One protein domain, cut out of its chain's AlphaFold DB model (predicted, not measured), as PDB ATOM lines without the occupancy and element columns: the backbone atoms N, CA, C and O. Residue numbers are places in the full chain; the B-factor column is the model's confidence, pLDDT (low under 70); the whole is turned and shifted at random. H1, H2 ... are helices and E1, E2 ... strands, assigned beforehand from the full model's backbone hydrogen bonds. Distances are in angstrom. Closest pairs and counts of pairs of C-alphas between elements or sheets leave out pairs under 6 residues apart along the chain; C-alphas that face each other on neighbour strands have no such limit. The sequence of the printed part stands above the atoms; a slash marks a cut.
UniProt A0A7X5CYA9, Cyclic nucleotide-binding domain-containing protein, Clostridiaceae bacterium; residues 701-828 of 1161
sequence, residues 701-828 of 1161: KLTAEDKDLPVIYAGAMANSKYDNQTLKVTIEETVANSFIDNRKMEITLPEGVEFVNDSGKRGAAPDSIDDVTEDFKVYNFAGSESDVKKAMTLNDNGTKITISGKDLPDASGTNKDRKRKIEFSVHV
ATOM      1  N   LYS A 701     119.712  91.604 145.901       88.25
ATOM      2  CA  LYS A 701     119.028  91.884 147.170       88.25
ATOM      3  C   LYS A 701     118.488  90.593 147.780       88.25
ATOM      4  O   LYS A 701     118.088  89.685 147.048       88.25
ATOM      5  N   LEU A 702     118.434  90.554 149.110       93.25
ATOM      6  CA  LEU A 702     117.743  89.536 149.899       93.25
ATOM      7  C   LEU A 702     116.523  90.188 150.562       93.25
ATOM      8  O   LEU A 702     116.667  91.220 151.210       93.25
ATOM      9  N   THR A 703     115.336  89.603 150.414       92.31
ATOM     10  CA  THR A 703     114.107  90.075 151.079       92.31
ATOM     11  C   THR A 703     113.302  88.897 151.613       92.31
ATOM     12  O   THR A 703     113.128  87.918 150.888       92.31
ATOM     13  N   ALA A 704     112.773  88.991 152.834       91.81
ATOM     14  CA  ALA A 704     111.779  88.045 153.347       91.81
ATOM     15  C   ALA A 704     110.364  88.381 152.833       91.81
ATOM     16  O   ALA A 704     110.111  89.492 152.362       91.81
ATOM     17  N   GLU A 705     109.452  87.414 152.906       90.94
ATOM     18  CA  GLU A 705     108.016  87.612 152.691       90.94
ATOM     19  C   GLU A 705     107.402  88.491 153.797       90.94
ATOM     20  O   GLU A 705     107.777  88.381 154.961       90.94
ATOM     21  N   ASP A 706     106.446  89.351 153.443       88.81
ATOM     22  CA  ASP A 706     105.756  90.239 154.389       88.81
ATOM     23  C   ASP A 706     104.638  89.481 155.133       88.81
ATOM     24  O   ASP A 706     103.494  89.406 154.677       88.81
ATOM     25  N   LYS A 707     105.016  88.821 156.236       85.31
ATOM     26  CA  LYS A 707     104.162  88.011 157.124       85.31
ATOM     27  C   LYS A 707     104.673  88.058 158.566       85.31
ATOM     28  O   LYS A 707     105.825  88.406 158.816       85.31
ATOM     29  N   ASP A 708     103.830  87.626 159.505       87.19
ATOM     30  CA  ASP A 708     104.232  87.375 160.893       87.19
ATOM     31  C   ASP A 708     105.420  86.400 160.964       87.19
ATOM     32  O   ASP A 708     105.423  85.355 160.309       87.19
ATOM     33  N   LEU A 709     106.423  86.725 161.788       89.56
ATOM     34  CA  LEU A 709     107.611  85.888 161.965       89.56
ATOM     35  C   LEU A 709     107.245  84.539 162.616       89.56
ATOM     36  O   LEU A 709     106.651  84.541 163.702       89.56
ATOM     37  N   PRO A 710     107.644  83.393 162.029       90.44
ATOM     38  CA  PRO A 710     107.477  82.095 162.662       90.44
ATOM     39  C   PRO A 710     108.315  82.019 163.943       90.44
ATOM     40  O   PRO A 710     109.416  82.576 164.034       90.44
ATOM     41  N   VAL A 711     107.763  81.335 164.944       88.94
ATOM     42  CA  VAL A 711     108.399  81.136 166.247       88.94
ATOM     43  C   VAL A 711     109.088  79.781 166.253       88.94
ATOM     44  O   VAL A 711     108.427  78.747 166.306       88.94
ATOM     45  N   ILE A 712     110.415  79.810 166.260       85.88
ATOM     46  CA  ILE A 712     111.257  78.642 166.513       85.88
ATOM     47  C   ILE A 712     111.465  78.543 168.027       85.88
ATOM     48  O   ILE A 712     111.562  79.557 168.725       85.88
ATOM     49  N   TYR A 713     111.546  77.330 168.559       85.25
ATOM     50  CA  TYR A 713     111.818  77.114 169.977       85.25
ATOM     51  C   TYR A 713     113.243  76.588 170.182       85.25
ATOM     52  O   TYR A 713     113.686  75.667 169.499       85.25
ATOM     53  N   ALA A 714     113.960  77.186 171.132       83.62
ATOM     54  CA  ALA A 714     115.342  76.856 171.462       83.62
ATOM     55  C   ALA A 714     115.485  75.373 171.854       83.62
ATOM     56  O   ALA A 714     114.735  74.864 172.693       83.62
ATOM     57  N   GLY A 715     116.438  74.666 171.244       76.81
ATOM     58  CA  GLY A 715     116.652  73.234 171.463       76.81
ATOM     59  C   GLY A 715     115.470  72.337 171.067       76.81
ATOM     60  O   GLY A 715     115.311  71.269 171.666       76.81
ATOM     61  N   ALA A 716     114.618  72.758 170.124       74.69
ATOM     62  CA  ALA A 716     113.574  71.916 169.535       74.69
ATOM     63  C   ALA A 716     114.137  70.984 168.446       74.69
ATOM     64  O   ALA A 716     115.058  71.345 167.706       74.69
ATOM     65  N   MET A 717     113.559  69.783 168.318       67.06
ATOM     66  CA  MET A 717     113.934  68.852 167.246       67.06
ATOM     67  C   MET A 717     113.605  69.422 165.859       67.06
ATOM     68  O   MET A 717     112.532  69.992 165.668       67.06
ATOM     69  N   ALA A 718     114.456  69.144 164.864       57.78
ATOM     70  CA  ALA A 718     114.237  69.507 163.455       57.78
ATOM     71  C   ALA A 718     112.876  69.039 162.890       57.78
ATOM     72  O   ALA A 718     112.318  69.685 162.014       57.78
ATOM     73  N   ASN A 719     112.316  67.956 163.437       57.00
ATOM     74  CA  ASN A 719     111.044  67.347 163.041       57.00
ATOM     75  C   ASN A 719     109.939  67.480 164.110       57.00
ATOM     76  O   ASN A 719     109.061  66.614 164.201       57.00
ATOM     77  N   SER A 720     110.015  68.494 164.979       58.88
ATOM     78  CA  SER A 720     109.011  68.690 166.027       58.88
ATOM     79  C   SER A 720     107.615  68.949 165.431       58.88
ATOM     80  O   SER A 720     107.458  69.276 164.258       58.88
ATOM     81  N   LYS A 721     106.567  68.852 166.259       54.50
ATOM     82  CA  LYS A 721     105.195  69.258 165.881       54.50
ATOM     83  C   LYS A 721     105.110  70.740 165.450       54.50
ATOM     84  O   LYS A 721     104.123  71.141 164.834       54.50
ATOM     85  N   TYR A 722     106.100  71.535 165.836       60.53
ATOM     86  CA  TYR A 722     106.223  72.956 165.570       60.53
ATOM     87  C   TYR A 722     107.138  73.117 164.365       60.53
ATOM     88  O   TYR A 722     108.261  72.612 164.356       60.53
ATOM     89  N   ASP A 723     106.582  73.756 163.345       66.25
ATOM     90  CA  ASP A 723     107.203  73.953 162.048       66.25
ATOM     91  C   ASP A 723     108.495  74.770 162.192       66.25
ATOM     92  O   ASP A 723     108.471  75.882 162.722       66.25
ATOM     93  N   ASN A 724     109.618  74.199 161.755       79.19
ATOM     94  CA  ASN A 724     110.930  74.845 161.812       79.19
ATOM     95  C   ASN A 724     111.239  75.669 160.549       79.19
ATOM     96  O   ASN A 724     112.343  76.206 160.402       79.19
ATOM     97  N   GLN A 725     110.262  75.775 159.645       88.56
ATOM     98  CA  GLN A 725     110.332  76.556 158.426       88.56
ATOM     99  C   GLN A 725     110.374  78.059 158.732       88.56
ATOM    100  O   GLN A 725     109.513  78.623 159.413       88.56
ATOM    101  N   THR A 726     111.371  78.746 158.182       92.94
ATOM    102  CA  THR A 726     111.448  80.208 158.219       92.94
ATOM    103  C   THR A 726     110.485  80.845 157.217       92.94
ATOM    104  O   THR A 726     110.024  80.202 156.272       92.94
ATOM    105  N   LEU A 727     110.283  82.163 157.321       95.19
ATOM    106  CA  LEU A 727     109.723  82.937 156.215       95.19
ATOM    107  C   LEU A 727     110.483  82.661 154.916       95.19
ATOM    108  O   LEU A 727     111.702  82.449 154.898       95.19
ATOM    109  N   LYS A 728     109.736  82.715 153.815       94.94
ATOM    110  CA  LYS A 728     110.281  82.608 152.470       94.94
ATOM    111  C   LYS A 728     111.176  83.800 152.178       94.94
ATOM    112  O   LYS A 728     110.746  84.946 152.296       94.94
ATOM    113  N   VAL A 729     112.395  83.528 151.742       96.31
ATOM    114  CA  VAL A 729     113.323  84.531 151.236       96.31
ATOM    115  C   VAL A 729     113.319  84.570 149.714       96.31
ATOM    116  O   VAL A 729     113.078  83.581 149.023       96.31
ATOM    117  N   THR A 730     113.594  85.756 149.194       96.25
ATOM    118  CA  THR A 730     113.807  86.071 147.787       96.25
ATOM    119  C   THR A 730     115.232  86.581 147.628       96.25
ATOM    120  O   THR A 730     115.602  87.554 148.282       96.25
ATOM    121  N   ILE A 731     115.988  85.981 146.711       94.94
ATOM    122  CA  ILE A 731     117.218  86.546 146.153       94.94
ATOM    123  C   ILE A 731     116.894  87.013 144.733       94.94
ATOM    124  O   ILE A 731     116.535  86.204 143.877       94.94
ATOM    125  N   GLU A 732     117.003  88.312 144.469       92.12
ATOM    126  CA  GLU A 732     116.696  88.915 143.164       92.12
ATOM    127  C   GLU A 732     117.860  89.800 142.713       92.12
ATOM    128  O   GLU A 732     118.402  90.567 143.511       92.12
ATOM    129  N   GLU A 733     118.233  89.721 141.437       88.06
ATOM    130  CA  GLU A 733     119.196  90.653 140.843       88.06
ATOM    131  C   GLU A 733     118.658  92.097 140.895       88.06
ATOM    132  O   GLU A 733     117.525  92.354 140.487       88.06
ATOM    133  N   THR A 734     119.458  93.065 141.352       81.12
ATOM    134  CA  THR A 734     119.086  94.493 141.304       81.12
ATOM    135  C   THR A 734     119.247  95.066 139.898       81.12
ATOM    136  O   THR A 734     118.444  95.910 139.501       81.12
ATOM    137  N   VAL A 735     120.181  94.528 139.107       78.44
ATOM    138  CA  VAL A 735     120.429  94.817 137.681       78.44
ATOM    139  C   VAL A 735     120.538  93.490 136.916       78.44
ATOM    140  O   VAL A 735     121.081  92.521 137.438       78.44
ATOM    141  N   ALA A 736     120.001  93.384 135.696       80.69
ATOM    142  CA  ALA A 736     119.989  92.104 134.974       80.69
ATOM    143  C   ALA A 736     121.413  91.570 134.710       80.69
ATOM    144  O   ALA A 736     122.296  92.330 134.325       80.69
ATOM    145  N   ASN A 737     121.612  90.254 134.857       79.56
ATOM    146  CA  ASN A 737     122.909  89.560 134.731       79.56
ATOM    147  C   ASN A 737     123.910  89.792 135.889       79.56
ATOM    148  O   ASN A 737     125.095  89.492 135.754       79.56
ATOM    149  N   SER A 738     123.435  90.238 137.056       85.19
ATOM    150  CA  SER A 738     124.256  90.433 138.263       85.19
ATOM    151  C   SER A 738     124.778  89.158 138.941       85.19
ATOM    152  O   SER A 738     125.769  89.232 139.670       85.19
ATOM    153  N   PHE A 739     124.183  87.976 138.720       86.12
ATOM    154  CA  PHE A 739     124.848  86.724 139.107       86.12
ATOM    155  C   PHE A 739     126.029  86.456 138.153       86.12
ATOM    156  O   PHE A 739     125.839  85.900 137.070       86.12
ATOM    157  N   ILE A 740     127.230  86.890 138.557       82.50
ATOM    158  CA  ILE A 740     128.482  86.818 137.780       82.50
ATOM    159  C   ILE A 740     129.203  85.480 138.005       82.50
ATOM    160  O   ILE A 740     129.569  85.164 139.138       82.50
ATOM    161  N   ASP A 741     129.548  84.774 136.922       81.44
ATOM    162  CA  ASP A 741     130.217  83.463 136.912       81.44
ATOM    163  C   ASP A 741     131.356  83.323 137.938       81.44
ATOM    164  O   ASP A 741     131.385  82.424 138.773       81.44
ATOM    165  N   ASN A 742     132.332  84.231 137.890       82.38
ATOM    166  CA  ASN A 742     133.548  84.127 138.699       82.38
ATOM    167  C   ASN A 742     133.372  84.613 140.148       82.38
ATOM    168  O   ASN A 742     134.366  84.857 140.834       82.38
ATOM    169  N   ARG A 743     132.133  84.775 140.626       87.00
ATOM    170  CA  ARG A 743     131.826  85.236 141.982       87.00
ATOM    171  C   ARG A 743     130.896  84.254 142.696       87.00
ATOM    172  O   ARG A 743     130.065  83.586 142.088       87.00
ATOM    173  N   LYS A 744     131.072  84.148 144.010       90.62
ATOM    174  CA  LYS A 744     130.248  83.317 144.895       90.62
ATOM    175  C   LYS A 744     129.436  84.199 145.829       90.62
ATOM    176  O   LYS A 744     129.906  85.271 146.212       90.62
ATOM    177  N   MET A 745     128.265  83.716 146.211       93.25
ATOM    178  CA  MET A 745     127.477  84.272 147.307       93.25
ATOM    179  C   MET A 745     127.384  83.226 148.418       93.25
ATOM    180  O   MET A 745     127.419  82.026 148.149       93.25
ATOM    181  N   GLU A 746     127.286  83.675 149.658       94.19
ATOM    182  CA  GLU A 746     127.250  82.829 150.846       94.19
ATOM    183  C   GLU A 746     126.070  83.241 151.727       94.19
ATOM    184  O   GLU A 746     125.943  84.417 152.052       94.19
ATOM    185  N   ILE A 747     125.213  82.292 152.100       95.81
ATOM    186  CA  ILE A 747     124.119  82.494 153.052       95.81
ATOM    187  C   ILE A 747     124.550  81.935 154.405       95.81
ATOM    188  O   ILE A 747     124.903  80.757 154.499       95.81
ATOM    189  N   THR A 748     124.476  82.762 155.443       93.94
ATOM    190  CA  THR A 748     124.778  82.400 156.834       93.94
ATOM    191  C   THR A 748     123.641  82.795 157.773       93.94
ATOM    192  O   THR A 748     122.931  83.776 157.530       93.94
ATOM    193  N   LEU A 749     123.510  82.046 158.865       92.38
ATOM    194  CA  LEU A 749     122.617  82.323 159.994       92.38
ATOM    195  C   LEU A 749     123.408  82.945 161.169       92.38
ATOM    196  O   LEU A 749     124.640  83.020 161.092       92.38
ATOM    197  N   PRO A 750     122.738  83.428 162.234       92.31
ATOM    198  CA  PRO A 750     123.407  83.850 163.465       92.31
ATOM    199  C   PRO A 750     124.164  82.703 164.153       92.31
ATOM    200  O   PRO A 750     123.827  81.534 163.984       92.31
ATOM    201  N   GLU A 751     125.162  83.043 164.972       86.50
ATOM    202  CA  GLU A 751     125.813  82.084 165.875       86.50
ATOM    203  C   GLU A 751     124.770  81.482 166.835       86.50
ATOM    204  O   GLU A 751     123.919  82.208 167.349       86.50
ATOM    205  N   GLY A 752     124.804  80.160 167.021       81.25
ATOM    206  CA  GLY A 752     123.783  79.410 167.760       81.25
ATOM    207  C   GLY A 752     122.526  79.039 166.955       81.25
ATOM    208  O   GLY A 752     121.557  78.571 167.549       81.25
ATOM    209  N   VAL A 753     122.511  79.224 165.625       85.44
ATOM    210  CA  VAL A 753     121.423  78.775 164.731       85.44
ATOM    211  C   VAL A 753     121.994  78.053 163.501       85.44
ATOM    212  O   VAL A 753     122.860  78.583 162.807       85.44
ATOM    213  N   GLU A 754     121.486  76.857 163.196       83.75
ATOM    214  CA  GLU A 754     121.972  75.988 162.108       83.75
ATOM    215  C   GLU A 754     120.849  75.590 161.137       83.75
ATOM    216  O   GLU A 754     119.673  75.551 161.511       83.75
ATOM    217  N   PHE A 755     121.208  75.278 159.883       85.38
ATOM    218  CA  PHE A 755     120.274  74.689 158.920       85.38
ATOM    219  C   PHE A 755     120.054  73.210 159.262       85.38
ATOM    220  O   PHE A 755     121.015  72.477 159.491       85.38
ATOM    221  N   VAL A 756     118.802  72.746 159.261       78.75
ATOM    222  CA  VAL A 756     118.458  71.363 159.643       78.75
ATOM    223  C   VAL A 756     117.666  70.626 158.568       78.75
ATOM    224  O   VAL A 756     117.076  71.231 157.678       78.75
ATOM    225  N   ASN A 757     117.694  69.294 158.644       75.00
ATOM    226  CA  ASN A 757     117.120  68.390 157.652       75.00
ATOM    227  C   ASN A 757     115.616  68.124 157.914       75.00
ATOM    228  O   ASN A 757     115.257  67.630 158.986       75.00
ATOM    229  N   ASP A 758     114.758  68.371 156.916       68.31
ATOM    230  CA  ASP A 758     113.300  68.115 156.945       68.31
ATOM    231  C   ASP A 758     112.920  66.614 157.013       68.31
ATOM    232  O   ASP A 758     111.852  66.233 157.487       68.31
ATOM    233  N   SER A 759     113.811  65.699 156.607       58.03
ATOM    234  CA  SER A 759     113.504  64.271 156.365       58.03
ATOM    235  C   SER A 759     113.108  63.421 157.590       58.03
ATOM    236  O   SER A 759     113.023  62.188 157.500       58.03
ATOM    237  N   GLY A 760     112.858  64.038 158.746       52.78
ATOM    238  CA  GLY A 760     112.262  63.401 159.918       52.78
ATOM    239  C   GLY A 760     113.195  62.475 160.704       52.78
ATOM    240  O   GLY A 760     112.732  61.774 161.607       52.78
ATOM    241  N   LYS A 761     114.494  62.438 160.376       54.59
ATOM    242  CA  LYS A 761     115.493  61.558 161.003       54.59
ATOM    243  C   LYS A 761     116.353  62.312 162.017       54.59
ATOM    244  O   LYS A 761     117.095  63.219 161.660       54.59
ATOM    245  N   ARG A 762     116.321  61.864 163.275       53.81
ATOM    246  CA  ARG A 762     117.186  62.364 164.358       53.81
ATOM    247  C   ARG A 762     118.668  62.179 163.999       53.81
ATOM    248  O   ARG A 762     119.078  61.053 163.724       53.81
ATOM    249  N   GLY A 763     119.448  63.261 164.047       54.94
ATOM    250  CA  GLY A 763     120.906  63.241 163.864       54.94
ATOM    251  C   GLY A 763     121.390  62.951 162.437       54.94
ATOM    252  O   GLY A 763     122.529  62.526 162.265       54.94
ATOM    253  N   ALA A 764     120.540  63.125 161.418       62.00
ATOM    254  CA  ALA A 764     120.977  63.102 160.026       62.00
ATOM    255  C   ALA A 764     121.441  64.504 159.612       62.00
ATOM    256  O   ALA A 764     120.661  65.454 159.693       62.00
ATOM    257  N   ALA A 765     122.681  64.620 159.136       65.75
ATOM    258  CA  ALA A 765     123.137  65.856 158.519       65.75
ATOM    259  C   ALA A 765     122.279  66.193 157.283       65.75
ATOM    260  O   ALA A 765     121.780  65.291 156.599       65.75
ATOM    261  N   PRO A 766     122.081  67.480 156.975       75.38
ATOM    262  CA  PRO A 766     121.698  67.883 155.636       75.38
ATOM    263  C   PRO A 766     122.868  67.641 154.670       75.38
ATOM    264  O   PRO A 766     123.896  68.308 154.744       75.38
ATOM    265  N   ASP A 767     122.704  66.687 153.753       75.38
ATOM    266  CA  ASP A 767     123.725  66.325 152.756       75.38
ATOM    267  C   ASP A 767     123.544  67.104 151.432       75.38
ATOM    268  O   ASP A 767     124.399  67.068 150.542       75.38
ATOM    269  N   SER A 768     122.411  67.794 151.265       84.25
ATOM    270  CA  SER A 768     122.028  68.499 150.041       84.25
ATOM    271  C   SER A 768     121.181  69.749 150.307       84.25
ATOM    272  O   SER A 768     120.614  69.940 151.381       84.25
ATOM    273  N   ILE A 769     121.037  70.603 149.289       88.81
ATOM    274  CA  ILE A 769     120.142  71.768 149.355       88.81
ATOM    275  C   ILE A 769     118.658  71.365 149.438       88.81
ATOM    276  O   ILE A 769     117.846  72.133 149.947       88.81
ATOM    277  N   ASP A 770     118.294  70.167 148.968       87.25
ATOM    278  CA  ASP A 770     116.931  69.633 149.071       87.25
ATOM    279  C   ASP A 770     116.570  69.212 150.507       87.25
ATOM    280  O   ASP A 770     115.389  69.165 150.826       87.25
ATOM    281  N   ASP A 771     117.555  68.957 151.377       81.75
ATOM    282  CA  ASP A 771     117.312  68.622 152.789       81.75
ATOM    283  C   ASP A 771     116.941  69.850 153.640       81.75
ATOM    284  O   ASP A 771     116.273  69.700 154.660       81.75
ATOM    285  N   VAL A 772     117.392  71.050 153.239       85.94
ATOM    286  CA  VAL A 772     117.277  72.298 154.027       85.94
ATOM    287  C   VAL A 772     116.400  73.372 153.388       85.94
ATOM    288  O   VAL A 772     116.142  74.380 154.041       85.94
ATOM    289  N   THR A 773     115.979  73.215 152.122       90.00
ATOM    290  CA  THR A 773     115.152  74.212 151.417       90.00
ATOM    291  C   THR A 773     113.776  73.691 151.052       90.00
ATOM    292  O   THR A 773     113.629  72.667 150.383       90.00
ATOM    293  N   GLU A 774     112.772  74.496 151.370       88.75
ATOM    294  CA  GLU A 774     111.398  74.290 150.946       88.75
ATOM    295  C   GLU A 774     110.913  75.404 150.017       88.75
ATOM    296  O   GLU A 774     111.579  76.420 149.798       88.75
ATOM    297  N   ASP A 775     109.732  75.180 149.433       90.25
ATOM    298  CA  ASP A 775     108.965  76.189 148.697       90.25
ATOM    299  C   ASP A 775     109.725  76.844 147.514       90.25
ATOM    300  O   ASP A 775     109.412  77.961 147.081       90.25
ATOM    301  N   PHE A 776     110.732  76.121 147.003       94.50
ATOM    302  CA  PHE A 776     111.767  76.598 146.086       94.50
ATOM    303  C   PHE A 776     111.213  76.933 144.697       94.50
ATOM    304  O   PHE A 776     110.564  76.094 144.074       94.50
ATOM    305  N   LYS A 777     111.509  78.132 144.180       94.00
ATOM    306  CA  LYS A 777     111.091  78.600 142.844       94.00
ATOM    307  C   LYS A 777     112.169  79.442 142.183       94.00
ATOM    308  O   LYS A 777     112.915  80.156 142.850       94.00
ATOM    309  N   VAL A 778     112.223  79.410 140.850       93.12
ATOM    310  CA  VAL A 778     113.200  80.183 140.065       93.12
ATOM    311  C   VAL A 778     112.554  80.886 138.877       93.12
ATOM    312  O   VAL A 778     111.650  80.354 138.236       93.12
ATOM    313  N   TYR A 779     113.044  82.083 138.554       91.19
ATOM    314  CA  TYR A 779     112.482  82.935 137.505       91.19
ATOM    315  C   TYR A 779     113.581  83.489 136.588       91.19
ATOM    316  O   TYR A 779     114.643  83.905 137.047       91.19
ATOM    317  N   ASN A 780     113.295  83.524 135.281       89.38
ATOM    318  CA  ASN A 780     114.155  84.021 134.190       89.38
ATOM    319  C   ASN A 780     115.472  83.245 133.920       89.38
ATOM    320  O   ASN A 780     116.197  83.590 132.985       89.38
ATOM    321  N   PHE A 781     115.744  82.156 134.645       89.00
ATOM    322  CA  PHE A 781     116.833  81.211 134.357       89.00
ATOM    323  C   PHE A 781     116.559  80.349 133.108       89.00
ATOM    324  O   PHE A 781     115.414  80.029 132.793       89.00
ATOM    325  N   ALA A 782     117.620  79.939 132.404       85.12
ATOM    326  CA  ALA A 782     117.575  79.001 131.275       85.12
ATOM    327  C   ALA A 782     117.477  77.523 131.691       85.12
ATOM    328  O   ALA A 782     117.103  76.686 130.868       85.12
ATOM    329  N   GLY A 783     117.837  77.209 132.937       82.81
ATOM    330  CA  GLY A 783     117.736  75.875 133.530       82.81
ATOM    331  C   GLY A 783     116.456  75.679 134.346       82.81
ATOM    332  O   GLY A 783     115.684  76.611 134.566       82.81
ATOM    333  N   SER A 784     116.247  74.450 134.809       88.38
ATOM    334  CA  SER A 784     115.189  74.102 135.763       88.38
ATOM    335  C   SER A 784     115.554  74.493 137.204       88.38
ATOM    336  O   SER A 784     116.713  74.786 137.500       88.38
ATOM    337  N   GLU A 785     114.594  74.413 138.131       90.19
ATOM    338  CA  GLU A 785     114.847  74.530 139.581       90.19
ATOM    339  C   GLU A 785     115.963  73.578 140.042       90.19
ATOM    340  O   GLU A 785     116.850  73.981 140.788       90.19
ATOM    341  N   SER A 786     115.990  72.347 139.515       90.38
ATOM    342  CA  SER A 786     117.044  71.363 139.799       90.38
ATOM    343  C   SER A 786     118.424  71.800 139.291       90.38
ATOM    344  O   SER A 786     119.438  71.411 139.864       90.38
ATOM    345  N   ASP A 787     118.500  72.610 138.233       90.00
ATOM    346  CA  ASP A 787     119.775  73.126 137.718       90.00
ATOM    347  C   ASP A 787     120.285  74.310 138.543       90.00
ATOM    348  O   ASP A 787     121.480  74.392 138.801       90.00
ATOM    349  N   VAL A 788     119.387  75.167 139.043       92.25
ATOM    350  CA  VAL A 788     119.736  76.216 140.017       92.25
ATOM    351  C   VAL A 788     120.157  75.598 141.356       92.25
ATOM    352  O   VAL A 788     121.181  75.992 141.908       92.25
ATOM    353  N   LYS A 789     119.444  74.573 141.845       92.94
ATOM    354  CA  LYS A 789     119.800  73.848 143.078       92.94
ATOM    355  C   LYS A 789     121.196  73.213 143.022       92.94
ATOM    356  O   LYS A 789     121.908  73.270 144.013       92.94
ATOM    357  N   LYS A 790     121.654  72.703 141.868       91.88
ATOM    358  CA  LYS A 790     123.037  72.186 141.698       91.88
ATOM    359  C   LYS A 790     124.127  73.249 141.879       91.88
ATOM    360  O   LYS A 790     125.264  72.889 142.170       91.88
ATOM    361  N   ALA A 791     123.803  74.529 141.696       92.06
ATOM    362  CA  ALA A 791     124.723  75.638 141.942       92.06
ATOM    363  C   ALA A 791     124.819  76.018 143.431       92.06
ATOM    364  O   ALA A 791     125.675  76.824 143.804       92.06
ATOM    365  N   MET A 792     123.938  75.467 144.271       94.00
ATOM    366  CA  MET A 792     123.880  75.691 145.711       94.00
ATOM    367  C   MET A 792     124.486  74.482 146.430       94.00
ATOM    368  O   MET A 792     124.134  73.336 146.169       94.00
ATOM    369  N   THR A 793     125.421  74.739 147.339       91.38
ATOM    370  CA  THR A 793     126.161  73.704 148.075       91.38
ATOM    371  C   THR A 793     126.200  74.055 149.550       91.38
ATOM    372  O   THR A 793     126.447  75.208 149.893       91.38
ATOM    373  N   LEU A 794     125.955  73.082 150.420       87.94
ATOM    374  CA  LEU A 794     126.131  73.247 151.859       87.94
ATOM    375  C   LEU A 794     127.593  72.945 152.231       87.94
ATOM    376  O   LEU A 794     128.261  72.181 151.533       87.94
ATOM    377  N   ASN A 795     128.114  73.574 153.281       83.81
ATOM    378  CA  ASN A 795     129.406  73.199 153.856       83.81
ATOM    379  C   ASN A 795     129.285  71.940 154.731       83.81
ATOM    380  O   ASN A 795     128.214  71.644 155.248       83.81
ATOM    381  N   ASP A 796     130.415  71.267 154.966       68.62
ATOM    382  CA  ASP A 796     130.527  70.020 155.747       68.62
ATOM    383  C   ASP A 796     129.892  70.077 157.158       68.62
ATOM    384  O   ASP A 796     129.579  69.040 157.735       68.62
ATOM    385  N   ASN A 797     129.694  71.284 157.706       64.62
ATOM    386  CA  ASN A 797     129.136  71.543 159.037       64.62
ATOM    387  C   ASN A 797     127.691  72.087 159.013       64.62
ATOM    388  O   ASN A 797     127.237  72.576 160.035       64.62
ATOM    389  N   GLY A 798     127.002  72.136 157.869       68.12
ATOM    390  CA  GLY A 798     125.595  72.564 157.813       68.12
ATOM    391  C   GLY A 798     125.296  74.033 158.156       68.12
ATOM    392  O   GLY A 798     124.135  74.419 158.187       68.12
ATOM    393  N   THR A 799     126.303  74.884 158.377       77.12
ATOM    394  CA  THR A 799     126.137  76.283 158.829       77.12
ATOM    395  C   THR A 799     126.068  77.333 157.714       77.12
ATOM    396  O   THR A 799     125.773  78.502 157.975       77.12
ATOM    397  N   LYS A 800     126.379  76.968 156.462       89.19
ATOM    398  CA  LYS A 800     126.530  77.919 155.352       89.19
ATOM    399  C   LYS A 800     126.169  77.327 153.993       89.19
ATOM    400  O   LYS A 800     126.807  76.383 153.525       89.19
ATOM    401  N   ILE A 801     125.241  77.977 153.289       93.56
ATOM    402  CA  ILE A 801     124.910  77.660 151.893       93.56
ATOM    403  C   ILE A 801     125.751  78.547 150.967       93.56
ATOM    404  O   ILE A 801     125.680  79.770 151.021       93.56
ATOM    405  N   THR A 802     126.536  77.945 150.081       93.69
ATOM    406  CA  THR A 802     127.327  78.633 149.054       93.69
ATOM    407  C   THR A 802     126.647  78.515 147.697       93.69
ATOM    408  O   THR A 802     126.441  77.407 147.203       93.69
ATOM    409  N   ILE A 803     126.361  79.652 147.063       94.56
ATOM    410  CA  ILE A 803     125.838  79.742 145.697       94.56
ATOM    411  C   ILE A 803     126.994  80.086 144.747       94.56
ATOM    412  O   ILE A 803     127.653  81.121 144.886       94.56
ATOM    413  N   SER A 804     127.253  79.212 143.778       91.12
ATOM    414  CA  SER A 804     128.311  79.374 142.781       91.12
ATOM    415  C   SER A 804     127.781  80.085 141.536       91.12
ATOM    416  O   SER A 804     127.002  79.504 140.783       91.12
ATOM    417  N   GLY A 805     128.221  81.325 141.283       86.62
ATOM    418  CA  GLY A 805     127.791  82.098 140.112       86.62
ATOM    419  C   GLY A 805     128.028  81.366 138.790       86.62
ATOM    420  O   GLY A 805     127.180  81.397 137.911       86.62
ATOM    421  N   LYS A 806     129.147  80.639 138.678       87.12
ATOM    422  CA  LYS A 806     129.543  79.875 137.483       87.12
ATOM    423  C   LYS A 806     128.621  78.703 137.161       87.12
ATOM    424  O   LYS A 806     128.524  78.301 136.005       87.12
ATOM    425  N   ASP A 807     128.036  78.107 138.193       89.56
ATOM    426  CA  ASP A 807     127.223  76.901 138.061       89.56
ATOM    427  C   ASP A 807     125.722  77.246 138.003       89.56
ATOM    428  O   ASP A 807     124.907  76.390 137.657       89.56
ATOM    429  N   LEU A 808     125.350  78.509 138.277       91.31
ATOM    430  CA  LEU A 808     124.011  79.036 138.018       91.31
ATOM    431  C   LEU A 808     123.741  79.098 136.501       91.31
ATOM    432  O   LEU A 808     124.576  79.593 135.747       91.31
ATOM    433  N   PRO A 809     122.555  78.674 136.030       88.81
ATOM    434  CA  PRO A 809     122.179  78.837 134.630       88.81
ATOM    435  C   PRO A 809     122.137  80.306 134.165       88.81
ATOM    436  O   PRO A 809     121.672  81.205 134.874       88.81
ATOM    437  N   ASP A 810     122.530  80.528 132.910       82.69
ATOM    438  CA  ASP A 810     122.346  81.794 132.189       82.69
ATOM    439  C   ASP A 810     120.873  82.244 132.141       82.69
ATOM    440  O   ASP A 810     119.943  81.458 132.339       82.69
ATOM    441  N   ALA A 811     120.638  83.510 131.793       77.06
ATOM    442  CA  ALA A 811     119.302  84.011 131.479       77.06
ATOM    443  C   ALA A 811     118.739  83.409 130.166       77.06
ATOM    444  O   ALA A 811     119.424  83.292 129.143       77.06
ATOM    445  N   SER A 812     117.458  83.022 130.170       63.75
ATOM    446  CA  SER A 812     116.852  82.241 129.078       63.75
ATOM    447  C   SER A 812     116.475  83.074 127.844       63.75
ATOM    448  O   SER A 812     115.624  83.951 127.952       63.75
ATOM    449  N   GLY A 813     116.944  82.731 126.640       66.94
ATOM    450  CA  GLY A 813     116.308  83.155 125.373       66.94
ATOM    451  C   GLY A 813     116.010  84.663 125.246       66.94
ATOM    452  O   GLY A 813     116.928  85.460 125.100       66.94
ATOM    453  N   THR A 814     114.725  85.043 125.274       58.97
ATOM    454  CA  THR A 814     114.231  86.441 125.221       58.97
ATOM    455  C   THR A 814     114.246  87.175 126.570       58.97
ATOM    456  O   THR A 814     113.838  88.328 126.636       58.97
ATOM    457  N   ASN A 815     114.671  86.518 127.650       61.69
ATOM    458  CA  ASN A 815     114.740  87.055 129.013       61.69
ATOM    459  C   ASN A 815     116.167  87.488 129.407       61.69
ATOM    460  O   ASN A 815     116.409  87.716 130.586       61.69
ATOM    461  N   LYS A 816     117.113  87.596 128.460       66.38
ATOM    462  CA  LYS A 816     118.510  88.003 128.737       66.38
ATOM    463  C   LYS A 816     118.650  89.361 129.425       66.38
ATOM    464  O   LYS A 816     119.607  89.576 130.158       66.38
ATOM    465  N   ASP A 817     117.667  90.228 129.223       67.75
ATOM    466  CA  ASP A 817     117.629  91.582 129.773       67.75
ATOM    467  C   ASP A 817     116.695  91.668 131.004       67.75
ATOM    468  O   ASP A 817     116.274  92.748 131.414       67.75
ATOM    469  N   ARG A 818     116.306  90.520 131.591       79.38
ATOM    470  CA  ARG A 818     115.427  90.435 132.769       79.38
ATOM    471  C   ARG A 818     116.179  89.937 133.998       79.38
ATOM    472  O   ARG A 818     116.899  88.947 133.935       79.38
ATOM    473  N   LYS A 819     115.899  90.578 135.133       85.69
ATOM    474  CA  LYS A 819     116.419  90.233 136.463       85.69
ATOM    475  C   LYS A 819     116.039  88.794 136.831       85.69
ATOM    476  O   LYS A 819     114.862  88.420 136.767       85.69
ATOM    477  N   ARG A 820     117.029  87.972 137.174       89.62
ATOM    478  CA  ARG A 820     116.851  86.596 137.666       89.62
ATOM    479  C   ARG A 820     116.452  86.608 139.148       89.62
ATOM    480  O   ARG A 820     116.878  87.483 139.901       89.62
ATOM    481  N   LYS A 821     115.621  85.643 139.563       93.38
ATOM    482  CA  LYS A 821     115.076  85.543 140.933       93.38
ATOM    483  C   LYS A 821     115.055  84.095 141.421       93.38
ATOM    484  O   LYS A 821     114.640  83.214 140.667       93.38
ATOM    485  N   ILE A 822     115.454  83.870 142.669       95.12
ATOM    486  CA  ILE A 822     115.369  82.596 143.396       95.12
ATOM    487  C   ILE A 822     114.525  82.844 144.657       95.12
ATOM    488  O   ILE A 822     114.779  83.807 145.377       95.12
ATOM    489  N   GLU A 823     113.532  82.003 144.925       96.50
ATOM    490  CA  GLU A 823     112.717  82.021 146.149       96.50
ATOM    491  C   GLU A 823     112.831  80.673 146.863       96.50
ATOM    492  O   GLU A 823     112.849  79.651 146.182       96.50
ATOM    493  N   PHE A 824     112.892  80.657 148.196       95.31
ATOM    494  CA  PHE A 824     112.834  79.445 149.032       95.31
ATOM    495  C   PHE A 824     112.609  79.810 150.506       95.31
ATOM    496  O   PHE A 824     112.916  80.926 150.918       95.31
ATOM    497  N   SER A 825     112.096  78.886 151.309       93.50
ATOM    498  CA  SER A 825     112.210  78.907 152.777       93.50
ATOM    499  C   SER A 825     113.318  77.944 153.214       93.50
ATOM    500  O   SER A 825     113.760  77.106 152.422       93.50
ATOM    501  N   VAL A 826     113.792  78.059 154.457       91.12
ATOM    502  CA  VAL A 826     114.743  77.100 155.044       91.12
ATOM    503  C   VAL A 826     114.212  76.518 156.344       91.12
ATOM    504  O   VAL A 826     113.420  77.165 157.020       91.12
ATOM    505  N   HIS A 827     114.685  75.330 156.710       86.44
ATOM    506  CA  HIS A 827     114.477  74.760 158.042       86.44
ATOM    507  C   HIS A 827     115.665  75.079 158.950       86.44
ATOM    508  O   HIS A 827     116.818  74.888 158.552       86.44
ATOM    509  N   VAL A 828     115.395  75.569 160.164       86.31
ATOM    510  CA  VAL A 828     116.434  75.961 161.135       86.31
ATOM    511  C   VAL A 828     116.192  75.384 162.527       86.31
ATOM    512  O   VAL A 828     115.053  75.217 162.952       86.31
TER     513      VAL A 828
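Overview. This is residues 701 to 828 of the 1161 residues of the protein "Cyclic nucleotide-binding domain-containing protein" of Clostridiaceae bacterium (UniProt A0A7X5CYA9). With little regular structure, two antiparallel sheets, E1-E3-E9-E6 and E4-E8-E7, stand partly face to face, H1 and H2 by edges E6 and E7. Of 128 printed residues, 50 are in nine named strands and two helices: mostly strand. It is compact: radius of gyration of the C-alphas 15.3 A, spans 47 by 32 by 24 A.

Along the chain. E1, residues 701 to 704, begins at C-alpha (119.028, 91.884, 147.170). Next come E2, 711 to 713; E3, 729 to 733; E4, 744 to 748; E5, 753 to 755; H1, 769 to 772; E6, 773 to 779, 16.6 A long; H2, 785 to 789; E7, 792 to 794; E8, 800 to 804. E9, 821 to 826, ends at C-alpha (114.743, 77.100, 155.044).

Arrangement. N 823 of E9 and O 777 of E6 are within hydrogen-bond range, 2.8 A. H2, its O i to N i+4 pair within range, is on their sheet; H1 only grazes both.

Size, cuts and confidence. The printed part has no cut; links E2-E3, E5-H1 and E8-E9 are long; 24 residues have pLDDT under 70.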